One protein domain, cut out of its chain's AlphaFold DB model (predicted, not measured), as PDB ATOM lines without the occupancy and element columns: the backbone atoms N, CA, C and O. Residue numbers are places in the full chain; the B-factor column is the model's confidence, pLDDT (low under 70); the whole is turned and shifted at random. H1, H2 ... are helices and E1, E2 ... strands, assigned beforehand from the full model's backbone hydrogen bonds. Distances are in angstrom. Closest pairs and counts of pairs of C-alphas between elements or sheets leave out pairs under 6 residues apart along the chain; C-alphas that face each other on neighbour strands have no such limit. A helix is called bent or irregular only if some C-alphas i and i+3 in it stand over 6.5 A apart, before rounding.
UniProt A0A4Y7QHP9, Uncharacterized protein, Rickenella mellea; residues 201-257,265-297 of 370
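Overview. This is residues 201 to 257 and 265 to 297 of the 370 residues of an uncharacterized protein of Rickenella mellea (UniProt A0A4Y7QHP9). A twisted sheet of three antiparallel strands, E1, E2 and E3, lies in the middle, with four helices set loosely round it. H1 stands off to one side of the sheet, the short H4 grazes it from the opposite side, H3 lies near the end where E2 ends and E3 begins, and H2 starts beyond that end at His 241 and runs back, clear of the sheet, to Thr 254. After E3 the chain folds back, and residues 287 to 288 pair with that strand. The printed part has 90 residues, with four named helices and three named strands in the order H1 E1 E2 H2 H3 E3 H4; the sheet's order is E1 - E2 - E3 and the class is mixed, helices and strands. The whole is compact, with a radius of gyration of the C-alphas of 12.9 A and spans of 33 by 30 by 26 A.

Arrangement. E1, residues 220 to 226, and E2, residues 231 to 237, form a hairpin, antiparallel at 160 degrees, with N 224 and O 233 at 2.8 A. E3, residues 273 to 279, is antiparallel to E2 at 161 degrees, with N 234 and O 276 at 2.8 A; E1 and E3 are the edge strands. Residues 276 to 277 of E3 also pair, antiparallel, with residues 287 to 288. H4, residues 292 to 295, is on the sheet but only grazes it with residues 292 to 293; its closest C-alphas to E3 are those of Val 293 and Ala 275, 7.4 A apart. H2, residues 241 to 254, and H3, residues 265 to 270, are not on the sheet. They are close but not clearly touching, at a shallow tilt of 24 degrees, opposite ways; their closest C-alphas, of Arg 244 and Arg 269, are 6.7 A apart. H1, residues 206 to 214, is not on the sheet and is apart from H2. In H1 every O i to N i+4 pair is within hydrogen-bond range, against 6 of 10 in H2 and 1 of 2 in H3; H4 is too short for such a pair.

Along the chain. E2 and E3 are each 19.8 A long and E1 is 16.8 A. H2 measures 21.0 A, H1 12.1 A, H3 9.4 A and H4 5.3 A. H2 is neither bent nor irregular, but only just: C-alphas 242 and 245 are 6.0 A apart. H1 begins at C-alpha 206 (18.239, 42.467, 24.765), E2 at C-alpha 231 (35.534, 35.521, 21.765), and H4 ends at C-alpha 295 (49.103, 44.182, 15.278).

Size, cuts and confidence. The two C-alphas farthest apart, of Lys 228 and Gln 242, are 36.0 A apart. Residues 258 to 264 are not printed, and C-alphas 257 and 265 are 14.0 A apart across this cut. The link from E3 to H4, residues 280 to 291, is long. The mean pLDDT of the printed part is 70.5; 41 residues are under 70, among them residues 265 to 271 and 286 to 297.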
ATOM      1  N   LEU A 201      25.212  33.260  24.372       50.88
ATOM      2  CA  LEU A 201      25.823  34.171  23.405       50.88
ATOM      3  C   LEU A 201      25.506  35.632  23.787       50.88
ATOM      4  O   LEU A 201      24.336  35.996  23.877       50.88
ATOM      5  N   PRO A 202      26.506  36.514  23.984       53.44
ATOM      6  CA  PRO A 202      26.260  37.906  24.378       53.44
ATOM      7  C   PRO A 202      25.398  38.684  23.371       53.44
ATOM      8  O   PRO A 202      24.754  39.665  23.741       53.44
ATOM      9  N   ILE A 203      25.373  38.237  22.114       51.84
ATOM     10  CA  ILE A 203      24.641  38.847  20.995       51.84
ATOM     11  C   ILE A 203      23.116  38.740  21.194       51.84
ATOM     12  O   ILE A 203      22.383  39.611  20.741       51.84
ATOM     13  N   SER A 204      22.629  37.733  21.931       47.56
ATOM     14  CA  SER A 204      21.192  37.527  22.176       47.56
ATOM     15  C   SER A 204      20.650  38.286  23.392       47.56
ATOM     16  O   SER A 204      19.447  38.261  23.648       47.56
ATOM     17  N   SER A 205      21.501  38.992  24.150       64.44
ATOM     18  CA  SER A 205      21.029  39.814  25.264       64.44
ATOM     19  C   SER A 205      20.269  41.039  24.734       64.44
ATOM     20  O   SER A 205      20.875  41.848  24.021       64.44
ATOM     21  N   PRO A 206      19.005  41.274  25.148       64.00
ATOM     22  CA  PRO A 206      18.239  42.467  24.765       64.00
ATOM     23  C   PRO A 206      18.990  43.768  25.066       64.00
ATOM     24  O   PRO A 206      18.898  44.751  24.333       64.00
ATOM     25  N   ARG A 207      19.811  43.753  26.124       70.44
ATOM     26  CA  ARG A 207      20.652  44.881  26.523       70.44
ATOM     27  C   ARG A 207      21.741  45.180  25.491       70.44
ATOM     28  O   ARG A 207      21.999  46.346  25.228       70.44
ATOM     29  N   ASN A 208      22.365  44.163  24.898       68.56
ATOM     30  CA  ASN A 208      23.411  44.363  23.892       68.56
ATOM     31  C   ASN A 208      22.820  44.772  22.536       68.56
ATOM     32  O   ASN A 208      23.364  45.678  21.914       68.56
ATOM     33  N   LEU A 209      21.668  44.212  22.149       69.00
ATOM     34  CA  LEU A 209      20.909  44.644  20.966       69.00
ATOM     35  C   LEU A 209      20.458  46.112  21.067       69.00
ATOM     36  O   LEU A 209      20.635  46.881  20.124       69.00
ATOM     37  N   TYR A 210      19.958  46.540  22.233       76.88
ATOM     38  CA  TYR A 210      19.621  47.945  22.480       76.88
ATOM     39  C   TYR A 210      20.845  48.861  22.359       76.88
ATOM     40  O   TYR A 210      20.772  49.921  21.738       76.88
ATOM     41  N   LEU A 211      21.989  48.458  22.929       72.94
ATOM     42  CA  LEU A 211      23.230  49.224  22.796       72.94
ATOM     43  C   LEU A 211      23.675  49.283  21.326       72.94
ATOM     44  O   LEU A 211      24.098  50.340  20.877       72.94
ATOM     45  N   TRP A 212      23.529  48.204  20.556       77.25
ATOM     46  CA  TRP A 212      23.862  48.195  19.129       77.25
ATOM     47  C   TRP A 212      23.024  49.193  18.324       77.25
ATOM     48  O   TRP A 212      23.596  49.996  17.584       77.25
ATOM     49  N   GLY A 213      21.705  49.223  18.541       75.25
ATOM     50  CA  GLY A 213      20.816  50.204  17.910       75.25
ATOM     51  C   GLY A 213      21.113  51.642  18.351       75.25
ATOM     52  O   GLY A 213      21.286  52.530  17.521       75.25
ATOM     53  N   LYS A 214      21.267  51.875  19.661       78.06
ATOM     54  CA  LYS A 214      21.522  53.211  20.233       78.06
ATOM     55  C   LYS A 214      22.838  53.833  19.764       78.06
ATOM     56  O   LYS A 214      22.959  55.055  19.706       78.06
ATOM     57  N   TYR A 215      23.839  53.004  19.486       76.12
ATOM     58  CA  TYR A 215      25.185  53.442  19.136       76.12
ATOM     59  C   TYR A 215      25.503  53.333  17.645       76.12
ATOM     60  O   TYR A 215      26.677  53.454  17.295       76.12
ATOM     61  N   GLY A 216      24.496  53.133  16.785       73.69
ATOM     62  CA  GLY A 216      24.665  53.095  15.330       73.69
ATOM     63  C   GLY A 216      25.638  52.009  14.867       73.69
ATOM     64  O   GLY A 216      26.381  52.211  13.912       73.69
ATOM     65  N   LEU A 217      25.670  50.870  15.566       75.62
ATOM     66  CA  LEU A 217      26.514  49.715  15.238       75.62
ATOM     67  C   LEU A 217      25.855  48.804  14.190       75.62
ATOM     68  O   LEU A 217      26.084  47.601  14.178       75.62
ATOM     69  N   SER A 218      25.011  49.361  13.323       71.38
ATOM     70  CA  SER A 218      24.273  48.602  12.308       71.38
ATOM     71  C   SER A 218      25.161  48.095  11.170       71.38
ATOM     72  O   SER A 218      24.828  47.100  10.539       71.38
ATOM     73  N   HIS A 219      26.306  48.739  10.926       75.50
ATOM     74  CA  HIS A 219      27.247  48.344   9.877       75.50
ATOM     75  C   HIS A 219      28.500  47.697  10.469       75.50
ATOM     76  O   HIS A 219      29.520  48.353  10.701       75.50
ATOM     77  N   VAL A 220      28.414  46.390  10.714       76.94
ATOM     78  CA  VAL A 220      29.584  45.541  10.966       76.94
ATOM     79  C   VAL A 220      30.348  45.408   9.649       76.94
ATOM     80  O   VAL A 220      29.793  44.923   8.670       76.94
ATOM     81  N   GLY A 221      31.606  45.844   9.617       80.81
ATOM     82  CA  GLY A 221      32.466  45.684   8.443       80.81
ATOM     83  C   GLY A 221      33.024  44.267   8.335       80.81
ATOM     84  O   GLY A 221      32.995  43.662   7.272       80.81
ATOM     85  N   THR A 222      33.517  43.714   9.443       82.56
ATOM     86  CA  THR A 222      34.073  42.351   9.474       82.56
ATOM     87  C   THR A 222      33.887  41.761  10.865       82.56
ATOM     88  O   THR A 222      33.954  42.488  11.853       82.56
ATOM     89  N   ALA A 223      33.670  40.455  10.979       84.88
ATOM     90  CA  ALA A 223      33.661  39.757  12.262       84.88
ATOM     91  C   ALA A 223      34.750  38.682  12.267       84.88
ATOM     92  O   ALA A 223      34.959  38.007  11.266       84.88
ATOM     93  N   HIS A 224      35.442  38.529  13.392       83.94
ATOM     94  CA  HIS A 224      36.508  37.552  13.571       83.94
ATOM     95  C   HIS A 224      36.258  36.729  14.834       83.94
ATOM     96  O   HIS A 224      36.285  37.262  15.947       83.94
ATOM     97  N   ALA A 225      36.038  35.426  14.679       79.81
ATOM     98  CA  ALA A 225      35.916  34.503  15.800       79.81
ATOM     99  C   ALA A 225      37.304  34.013  16.236       79.81
ATOM    100  O   ALA A 225      38.109  33.571  15.425       79.81
ATOM    101  N   ASN A 226      37.595  34.077  17.533       79.88
ATOM    102  CA  ASN A 226      38.792  33.497  18.121       79.88
ATOM    103  C   ASN A 226      38.393  32.413  19.126       79.88
ATOM    104  O   ASN A 226      37.994  32.696  20.259       79.88
ATOM    105  N   LEU A 227      38.505  31.155  18.696       74.31
ATOM    106  CA  LEU A 227      38.124  29.990  19.495       74.31
ATOM    107  C   LEU A 227      39.048  29.784  20.704       74.31
ATOM    108  O   LEU A 227      38.565  29.402  21.770       74.31
ATOM    109  N   LYS A 228      40.346  30.109  20.579       81.31
ATOM    110  CA  LYS A 228      41.326  30.002  21.674       81.31
ATOM    111  C   LYS A 228      40.941  30.886  22.860       81.31
ATOM    112  O   LYS A 228      41.012  30.443  24.001       81.31
ATOM    113  N   TYR A 229      40.483  32.107  22.590       82.06
ATOM    114  CA  TYR A 229      40.053  33.058  23.626       82.06
ATOM    115  C   TYR A 229      38.543  33.072  23.861       82.06
ATOM    116  O   TYR A 229      38.050  33.911  24.616       82.06
ATOM    117  N   ARG A 230      37.808  32.158  23.214       84.81
ATOM    118  CA  ARG A 230      36.346  32.083  23.257       84.81
ATOM    119  C   ARG A 230      35.709  33.464  23.071       84.81
ATOM    120  O   ARG A 230      34.888  33.881  23.884       84.81
ATOM    121  N   CYS A 231      36.088  34.196  22.026       86.94
ATOM    122  CA  CYS A 231      35.534  35.521  21.765       86.94
ATOM    123  C   CYS A 231      35.262  35.787  20.282       86.94
ATOM    124  O   CYS A 231      35.853  35.162  19.408       86.94
ATOM    125  N   VAL A 232      34.364  36.731  19.999       84.00
ATOM    126  CA  VAL A 232      34.076  37.237  18.652       84.00
ATOM    127  C   VAL A 232      34.368  38.729  18.625       84.00
ATOM    128  O   VAL A 232      33.849  39.486  19.444       84.00
ATOM    129  N   THR A 233      35.216  39.150  17.693       88.50
ATOM    130  CA  THR A 233      35.609  40.546  17.503       88.50
ATOM    131  C   THR A 233      34.910  41.114  16.279       88.50
ATOM    132  O   THR A 233      35.117  40.636  15.172       88.50
ATOM    133  N   PHE A 234      34.096  42.144  16.470       87.44
ATOM    134  CA  PHE A 234      33.400  42.853  15.401       87.44
ATOM    135  C   PHE A 234      34.157  44.132  15.063       87.44
ATOM    136  O   PHE A 234      34.331  44.992  15.924       87.44
ATOM    137  N   PHE A 235      34.598  44.263  13.823       86.94
ATOM    138  CA  PHE A 235      35.211  45.458  13.275       86.94
ATOM    139  C   PHE A 235      34.139  46.322  12.627       86.94
ATOM    140  O   PHE A 235      33.367  45.862  11.787       86.94
ATOM    141  N   TYR A 236      34.109  47.588  13.008       86.31
ATOM    142  CA  TYR A 236      33.176  48.578  12.497       86.31
ATOM    143  C   TYR A 236      33.944  49.680  11.793       86.31
ATOM    144  O   TYR A 236      34.985  50.132  12.283       86.31
ATOM    145  N   HIS A 237      33.395  50.147  10.678       83.38
ATOM    146  CA  HIS A 237      33.911  51.308   9.976       83.38
ATOM    147  C   HIS A 237      33.123  52.554  10.406       83.38
ATOM    148  O   HIS A 237      31.918  52.670  10.198       83.38
ATOM    149  N   ALA A 238      33.802  53.506  11.040       77.75
ATOM    150  CA  ALA A 238      33.266  54.806  11.411       77.75
ATOM    151  C   ALA A 238      33.208  55.720  10.176       77.75
ATOM    152  O   ALA A 238      34.033  56.633  10.017       77.75
ATOM    153  N   ASN A 239      32.225  55.473   9.307       69.12
ATOM    154  CA  ASN A 239      32.015  56.245   8.079       69.12
ATOM    155  C   ASN A 239      31.552  57.685   8.338       69.12
ATOM    156  O   ASN A 239      31.767  58.550   7.498       69.12
ATOM    157  N   HIS A 240      30.989  57.987   9.512       67.19
ATOM    158  CA  HIS A 240      30.447  59.315   9.794       67.19
ATOM    159  C   HIS A 240      31.333  60.126  10.756       67.19
ATOM    160  O   HIS A 240      31.571  59.735  11.904       67.19
ATOM    161  N   HIS A 241      31.800  61.297  10.309       63.31
ATOM    162  CA  HIS A 241      32.703  62.173  11.070       63.31
ATOM    163  C   HIS A 241      32.075  62.661  12.391       63.31
ATOM    164  O   HIS A 241      32.767  62.775  13.408       63.31
ATOM    165  N   GLN A 242      30.746  62.860  12.425       60.47
ATOM    166  CA  GLN A 242      30.042  63.204  13.668       60.47
ATOM    167  C   GLN A 242      29.971  62.037  14.663       60.47
ATOM    168  O   GLN A 242      29.983  62.283  15.866       60.47
ATOM    169  N   HIS A 243      29.989  60.779  14.202       62.34
ATOM    170  CA  HIS A 243      29.990  59.620  15.101       62.34
ATOM    171  C   HIS A 243      31.279  59.568  15.931       62.34
ATOM    172  O   HIS A 243      31.229  59.311  17.126       62.34
ATOM    173  N   ARG A 244      32.444  59.902  15.362       67.69
ATOM    174  CA  ARG A 244      33.742  59.729  16.047       67.69
ATOM    175  C   ARG A 244      33.875  60.527  17.353       67.69
ATOM    176  O   ARG A 244      34.473  60.040  18.316       67.69
ATOM    177  N   ARG A 245      33.321  61.746  17.417       67.56
ATOM    178  CA  ARG A 245      33.507  62.669  18.560       67.56
ATOM    179  C   ARG A 245      32.538  62.423  19.717       67.56
ATOM    180  O   ARG A 245      32.951  62.448  20.876       67.56
ATOM    181  N   THR A 246      31.259  62.207  19.429       67.25
ATOM    182  CA  THR A 246      30.226  61.977  20.454       67.25
ATOM    183  C   THR A 246      30.212  60.533  20.937       67.25
ATOM    184  O   THR A 246      29.960  60.296  22.119       67.25
ATOM    185  N   TRP A 247      30.529  59.575  20.066       72.00
ATOM    186  CA  TRP A 247      30.480  58.151  20.388       72.00
ATOM    187  C   TRP A 247      31.576  57.733  21.368       72.00
ATOM    188  O   TRP A 247      31.261  57.169  22.412       72.00
ATOM    189  N   SER A 248      32.836  58.092  21.101       69.50
ATOM    190  CA  SER A 248      33.980  57.777  21.973       69.50
ATOM    191  C   SER A 248      33.757  58.282  23.401       69.50
ATOM    192  O   SER A 248      33.866  57.520  24.360       69.50
ATOM    193  N   ARG A 249      33.320  59.539  23.552       71.50
ATOM    194  CA  ARG A 249      33.010  60.134  24.861       71.50
ATOM    195  C   ARG A 249      31.824  59.467  25.561       71.50
ATOM    196  O   ARG A 249      31.888  59.253  26.768       71.50
ATOM    197  N   ARG A 250      30.737  59.153  24.847       72.44
ATOM    198  CA  ARG A 250      29.545  58.532  25.452       72.44
ATOM    199  C   ARG A 250      29.808  57.088  25.859       72.44
ATOM    200  O   ARG A 250      29.469  56.728  26.980       72.44
ATOM    201  N   LEU A 251      30.449  56.302  24.995       68.69
ATOM    202  CA  LEU A 251      30.768  54.898  25.245       68.69
ATOM    203  C   LEU A 251      31.712  54.747  26.447       68.69
ATOM    204  O   LEU A 251      31.445  53.927  27.329       68.69
ATOM    205  N   LEU A 252      32.750  55.595  26.517       70.12
ATOM    206  CA  LEU A 252      33.688  55.652  27.641       70.12
ATOM    207  C   LEU A 252      33.014  56.122  28.934       70.12
ATOM    208  O   LEU A 252      33.278  55.550  29.977       70.12
ATOM    209  N   LYS A 253      32.082  57.085  28.897       72.69
ATOM    210  CA  LYS A 253      31.332  57.490  30.104       72.69
ATOM    211  C   LYS A 253      30.446  56.374  30.662       72.69
ATOM    212  O   LYS A 253      30.358  56.211  31.873       72.69
ATOM    213  N   THR A 254      29.794  55.587  29.803       65.75
ATOM    214  CA  THR A 254      28.943  54.462  30.247       65.75
ATOM    215  C   THR A 254      29.718  53.294  30.851       65.75
ATOM    216  O   THR A 254      29.139  52.463  31.547       65.75
ATOM    217  N   ARG A 255      31.020  53.193  30.588       63.34
ATOM    218  CA  ARG A 255      31.886  52.141  31.115       63.34
ATOM    219  C   ARG A 255      32.808  52.818  32.117       63.34
ATOM    220  O   ARG A 255      33.751  53.444  31.675       63.34
ATOM    221  N   LYS A 256      32.543  52.707  33.428       55.69
ATOM    222  CA  LYS A 256      33.401  53.211  34.529       55.69
ATOM    223  C   LYS A 256      34.830  52.613  34.480       55.69
ATOM    224  O   LYS A 256      35.232  51.873  35.366       55.69
ATOM    225  N   ARG A 257      35.583  52.862  33.413       56.62
ATOM    226  CA  ARG A 257      37.010  52.599  33.267       56.62
ATOM    227  C   ARG A 257      37.692  53.947  33.439       56.62
ATOM    228  O   ARG A 257      37.252  54.936  32.855       56.62
ATOM    229  N   LEU A 265      43.309  59.079  22.833       55.00
ATOM    230  CA  LEU A 265      42.084  59.659  22.266       55.00
ATOM    231  C   LEU A 265      42.342  60.482  20.993       55.00
ATOM    232  O   LEU A 265      41.439  60.615  20.163       55.00
ATOM    233  N   GLN A 266      43.549  61.031  20.822       55.72
ATOM    234  CA  GLN A 266      43.939  61.714  19.584       55.72
ATOM    235  C   GLN A 266      44.250  60.711  18.461       55.72
ATOM    236  O   GLN A 266      43.805  60.924  17.335       55.72
ATOM    237  N   SER A 267      44.884  59.575  18.774       56.19
ATOM    238  CA  SER A 267      45.065  58.439  17.847       56.19
ATOM    239  C   SER A 267      43.722  57.868  17.356       56.19
ATOM    240  O   SER A 267      43.527  57.613  16.167       56.19
ATOM    241  N   LEU A 268      42.727  57.787  18.244       55.00
ATOM    242  CA  LEU A 268      41.365  57.371  17.894       55.00
ATOM    243  C   LEU A 268      40.611  58.357  16.982       55.00
ATOM    244  O   LEU A 268      39.624  57.971  16.356       55.00
ATOM    245  N   ARG A 269      41.036  59.627  16.880       60.06
ATOM    246  CA  ARG A 269      40.417  60.589  15.946       60.06
ATOM    247  C   ARG A 269      40.834  60.350  14.500       60.06
ATOM    248  O   ARG A 269      40.025  60.588  13.601       60.06
ATOM    249  N   THR A 270      42.071  59.913  14.277       62.75
ATOM    250  CA  THR A 270      42.656  59.824  12.934       62.75
ATOM    251  C   THR A 270      42.292  58.527  12.217       62.75
ATOM    252  O   THR A 270      42.307  58.495  10.990       62.75
ATOM    253  N   ARG A 271      41.882  57.474  12.938       62.06
ATOM    254  CA  ARG A 271      41.575  56.163  12.346       62.06
ATOM    255  C   ARG A 271      40.089  55.819  12.440       62.06
ATOM    256  O   ARG A 271      39.481  55.848  13.503       62.06
ATOM    257  N   GLY A 272      39.492  55.518  11.287       80.50
ATOM    258  CA  GLY A 272      38.053  55.317  11.105       80.50
ATOM    259  C   GLY A 272      37.545  53.911  11.417       80.50
ATOM    260  O   GLY A 272      36.507  53.546  10.887       80.50
ATOM    261  N   SER A 273      38.232  53.106  12.227       83.19
ATOM    262  CA  SER A 273      37.780  51.741  12.525       83.19
ATOM    263  C   SER A 273      37.925  51.413  14.001       83.19
ATOM    264  O   SER A 273      38.886  51.830  14.646       83.19
ATOM    265  N   PHE A 274      36.974  50.656  14.539       86.50
ATOM    266  CA  PHE A 274      37.013  50.189  15.920       86.50
ATOM    267  C   PHE A 274      36.578  48.730  16.008       86.50
ATOM    268  O   PHE A 274      35.752  48.266  15.225       86.50
ATOM    269  N   ALA A 275      37.154  48.012  16.969       88.19
ATOM    270  CA  ALA A 275      36.895  46.602  17.205       88.19
ATOM    271  C   ALA A 275      36.151  46.413  18.534       88.19
ATOM    272  O   ALA A 275      36.536  46.985  19.558       88.19
ATOM    273  N   LEU A 276      35.094  45.605  18.521       89.38
ATOM    274  CA  LEU A 276      34.303  45.233  19.686       89.38
ATOM    275  C   LEU A 276      34.463  43.739  19.951       89.38
ATOM    276  O   LEU A 276      33.974  42.928  19.172       89.38
ATOM    277  N   CYS A 277      35.109  43.372  21.054       89.00
ATOM    278  CA  CYS A 277      35.282  41.973  21.432       89.00
ATOM    279  C   CYS A 277      34.185  41.524  22.411       89.00
ATOM    280  O   CYS A 277      33.988  42.132  23.471       89.00
ATOM    281  N   LEU A 278      33.463  40.465  22.047       87.38
ATOM    282  CA  LEU A 278      32.491  39.770  22.886       87.38
ATOM    283  C   LEU A 278      33.080  38.427  23.308       87.38
ATOM    284  O   LEU A 278      33.275  37.555  22.468       87.38
ATOM    285  N   THR A 279      33.351  38.246  24.597       85.06
ATOM    286  CA  THR A 279      33.830  36.966  25.134       85.06
ATOM    287  C   THR A 279      32.643  36.107  25.573       85.06
ATOM    288  O   THR A 279      31.687  36.605  26.169       85.06
ATOM    289  N   TRP A 280      32.681  34.810  25.279       83.19
ATOM    290  CA  TRP A 280      31.700  33.850  25.777       83.19
ATOM    291  C   TRP A 280      31.730  33.798  27.306       83.19
ATOM    292  O   TRP A 280      32.789  33.813  27.929       83.19
ATOM    293  N   GLY A 281      30.548  33.705  27.915       79.69
ATOM    294  CA  GLY A 281      30.401  33.574  29.366       79.69
ATOM    295  C   GLY A 281      30.469  34.890  30.144       79.69
ATOM    296  O   GLY A 281      30.089  34.905  31.314       79.69
ATOM    297  N   THR A 282      30.852  36.011  29.520       78.81
ATOM    298  CA  THR A 282      30.788  37.331  30.159       78.81
ATOM    299  C   THR A 282      29.527  38.079  29.732       78.81
ATOM    300  O   THR A 282      29.211  38.218  28.554       78.81
ATOM    301  N   LYS A 283      28.805  38.658  30.702       78.50
ATOM    302  CA  LYS A 283      27.713  39.613  30.413       78.50
ATOM    303  C   LYS A 283      28.240  40.962  29.898       78.50
ATOM    304  O   LYS A 283      27.466  41.826  29.491       78.50
ATOM    305  N   HIS A 284      29.557  41.154  29.937       77.25
ATOM    306  CA  HIS A 284      30.228  42.399  29.604       77.25
ATOM    307  C   HIS A 284      31.068  42.245  28.338       77.25
ATOM    308  O   HIS A 284      31.874  41.326  28.229       77.25
ATOM    309  N   ILE A 285      30.922  43.213  27.429       75.62
ATOM    310  CA  ILE A 285      31.897  43.517  26.370       75.62
ATOM    311  C   ILE A 285      33.258  43.705  27.042       75.62
ATOM    312  O   ILE A 285      33.393  44.569  27.915       75.62
ATOM    313  N   SER A 286      34.214  42.862  26.683       67.69
ATOM    314  CA  SER A 286      35.482  42.692  27.392       67.69
ATOM    315  C   SER A 286      36.533  43.693  26.915       67.69
ATOM    316  O   SER A 286      37.289  44.225  27.737       67.69
ATOM    317  N   MET A 287      36.532  44.041  25.624       65.69
ATOM    318  CA  MET A 287      37.590  44.873  25.055       65.69
ATOM    319  C   MET A 287      37.126  45.758  23.889       65.69
ATOM    320  O   MET A 287      36.541  45.277  22.920       65.69
ATOM    321  N   LEU A 288      37.439  47.052  23.989       65.44
ATOM    322  CA  LEU A 288      37.621  47.955  22.853       65.44
ATOM    323  C   LEU A 288      39.119  48.201  22.768       65.44
ATOM    324  O   LEU A 288      39.667  48.854  23.654       65.44
ATOM    325  N   CYS A 289      39.788  47.625  21.776       61.78
ATOM    326  CA  CYS A 289      41.229  47.794  21.627       61.78
ATOM    327  C   CYS A 289      41.524  48.500  20.300       61.78
ATOM    328  O   CYS A 289      41.345  47.892  19.243       61.78
ATOM    329  N   PRO A 290      41.977  49.764  20.330       56.03
ATOM    330  CA  PRO A 290      42.509  50.436  19.148       56.03
ATOM    331  C   PRO A 290      43.812  49.775  18.669       56.03
ATOM    332  O   PRO A 290      44.076  49.722  17.472       56.03
ATOM    333  N   GLN A 291      44.610  49.230  19.598       51.00
ATOM    334  CA  GLN A 291      45.944  48.688  19.315       51.00
ATOM    335  C   GLN A 291      45.931  47.313  18.633       51.00
ATOM    336  O   GLN A 291      46.833  47.002  17.863       51.00
ATOM    337  N   LEU A 292      44.882  46.508  18.821       48.12
ATOM    338  CA  LEU A 292      44.765  45.194  18.168       48.12
ATOM    339  C   LEU A 292      44.531  45.316  16.651       48.12
ATOM    340  O   LEU A 292      44.933  44.443  15.888       48.12
ATOM    341  N   VAL A 293      43.975  46.449  16.200       50.47
ATOM    342  CA  VAL A 293      43.914  46.822  14.774       50.47
ATOM    343  C   VAL A 293      45.321  47.054  14.198       50.47
ATOM    344  O   VAL A 293      45.531  46.868  13.003       50.47
ATOM    345  N   TYR A 294      46.288  47.442  15.038       44.62
ATOM    346  CA  TYR A 294      47.673  47.699  14.641       44.62
ATOM    347  C   TYR A 294      48.436  46.392  14.397       44.62
ATOM    348  O   TYR A 294      49.002  46.217  13.325       44.62
ATOM    349  N   ALA A 295      48.366  45.448  15.344       46.16
ATOM    350  CA  ALA A 295      49.103  44.182  15.278       46.16
ATOM    351  C   ALA A 295      48.628  43.244  14.152       46.16
ATOM    352  O   ALA A 295      49.421  42.470  13.631       46.16
ATOM    353  N   MET A 296      47.355  43.325  13.743       42.84
ATOM    354  CA  MET A 296      46.835  42.510  12.635       42.84
ATOM    355  C   MET A 296      47.105  43.099  11.240       42.84
ATOM    356  O   MET A 296      46.957  42.388  10.253       42.84
ATOM    357  N   ARG A 297      47.470  44.385  11.127       47.34
ATOM    358  CA  ARG A 297      47.762  45.037   9.831       47.34
ATOM    359  C   ARG A 297      49.257  45.169   9.526       47.34
ATOM    360  O   ARG A 297      49.601  45.507   8.399       47.34
TER     361      ARG A 297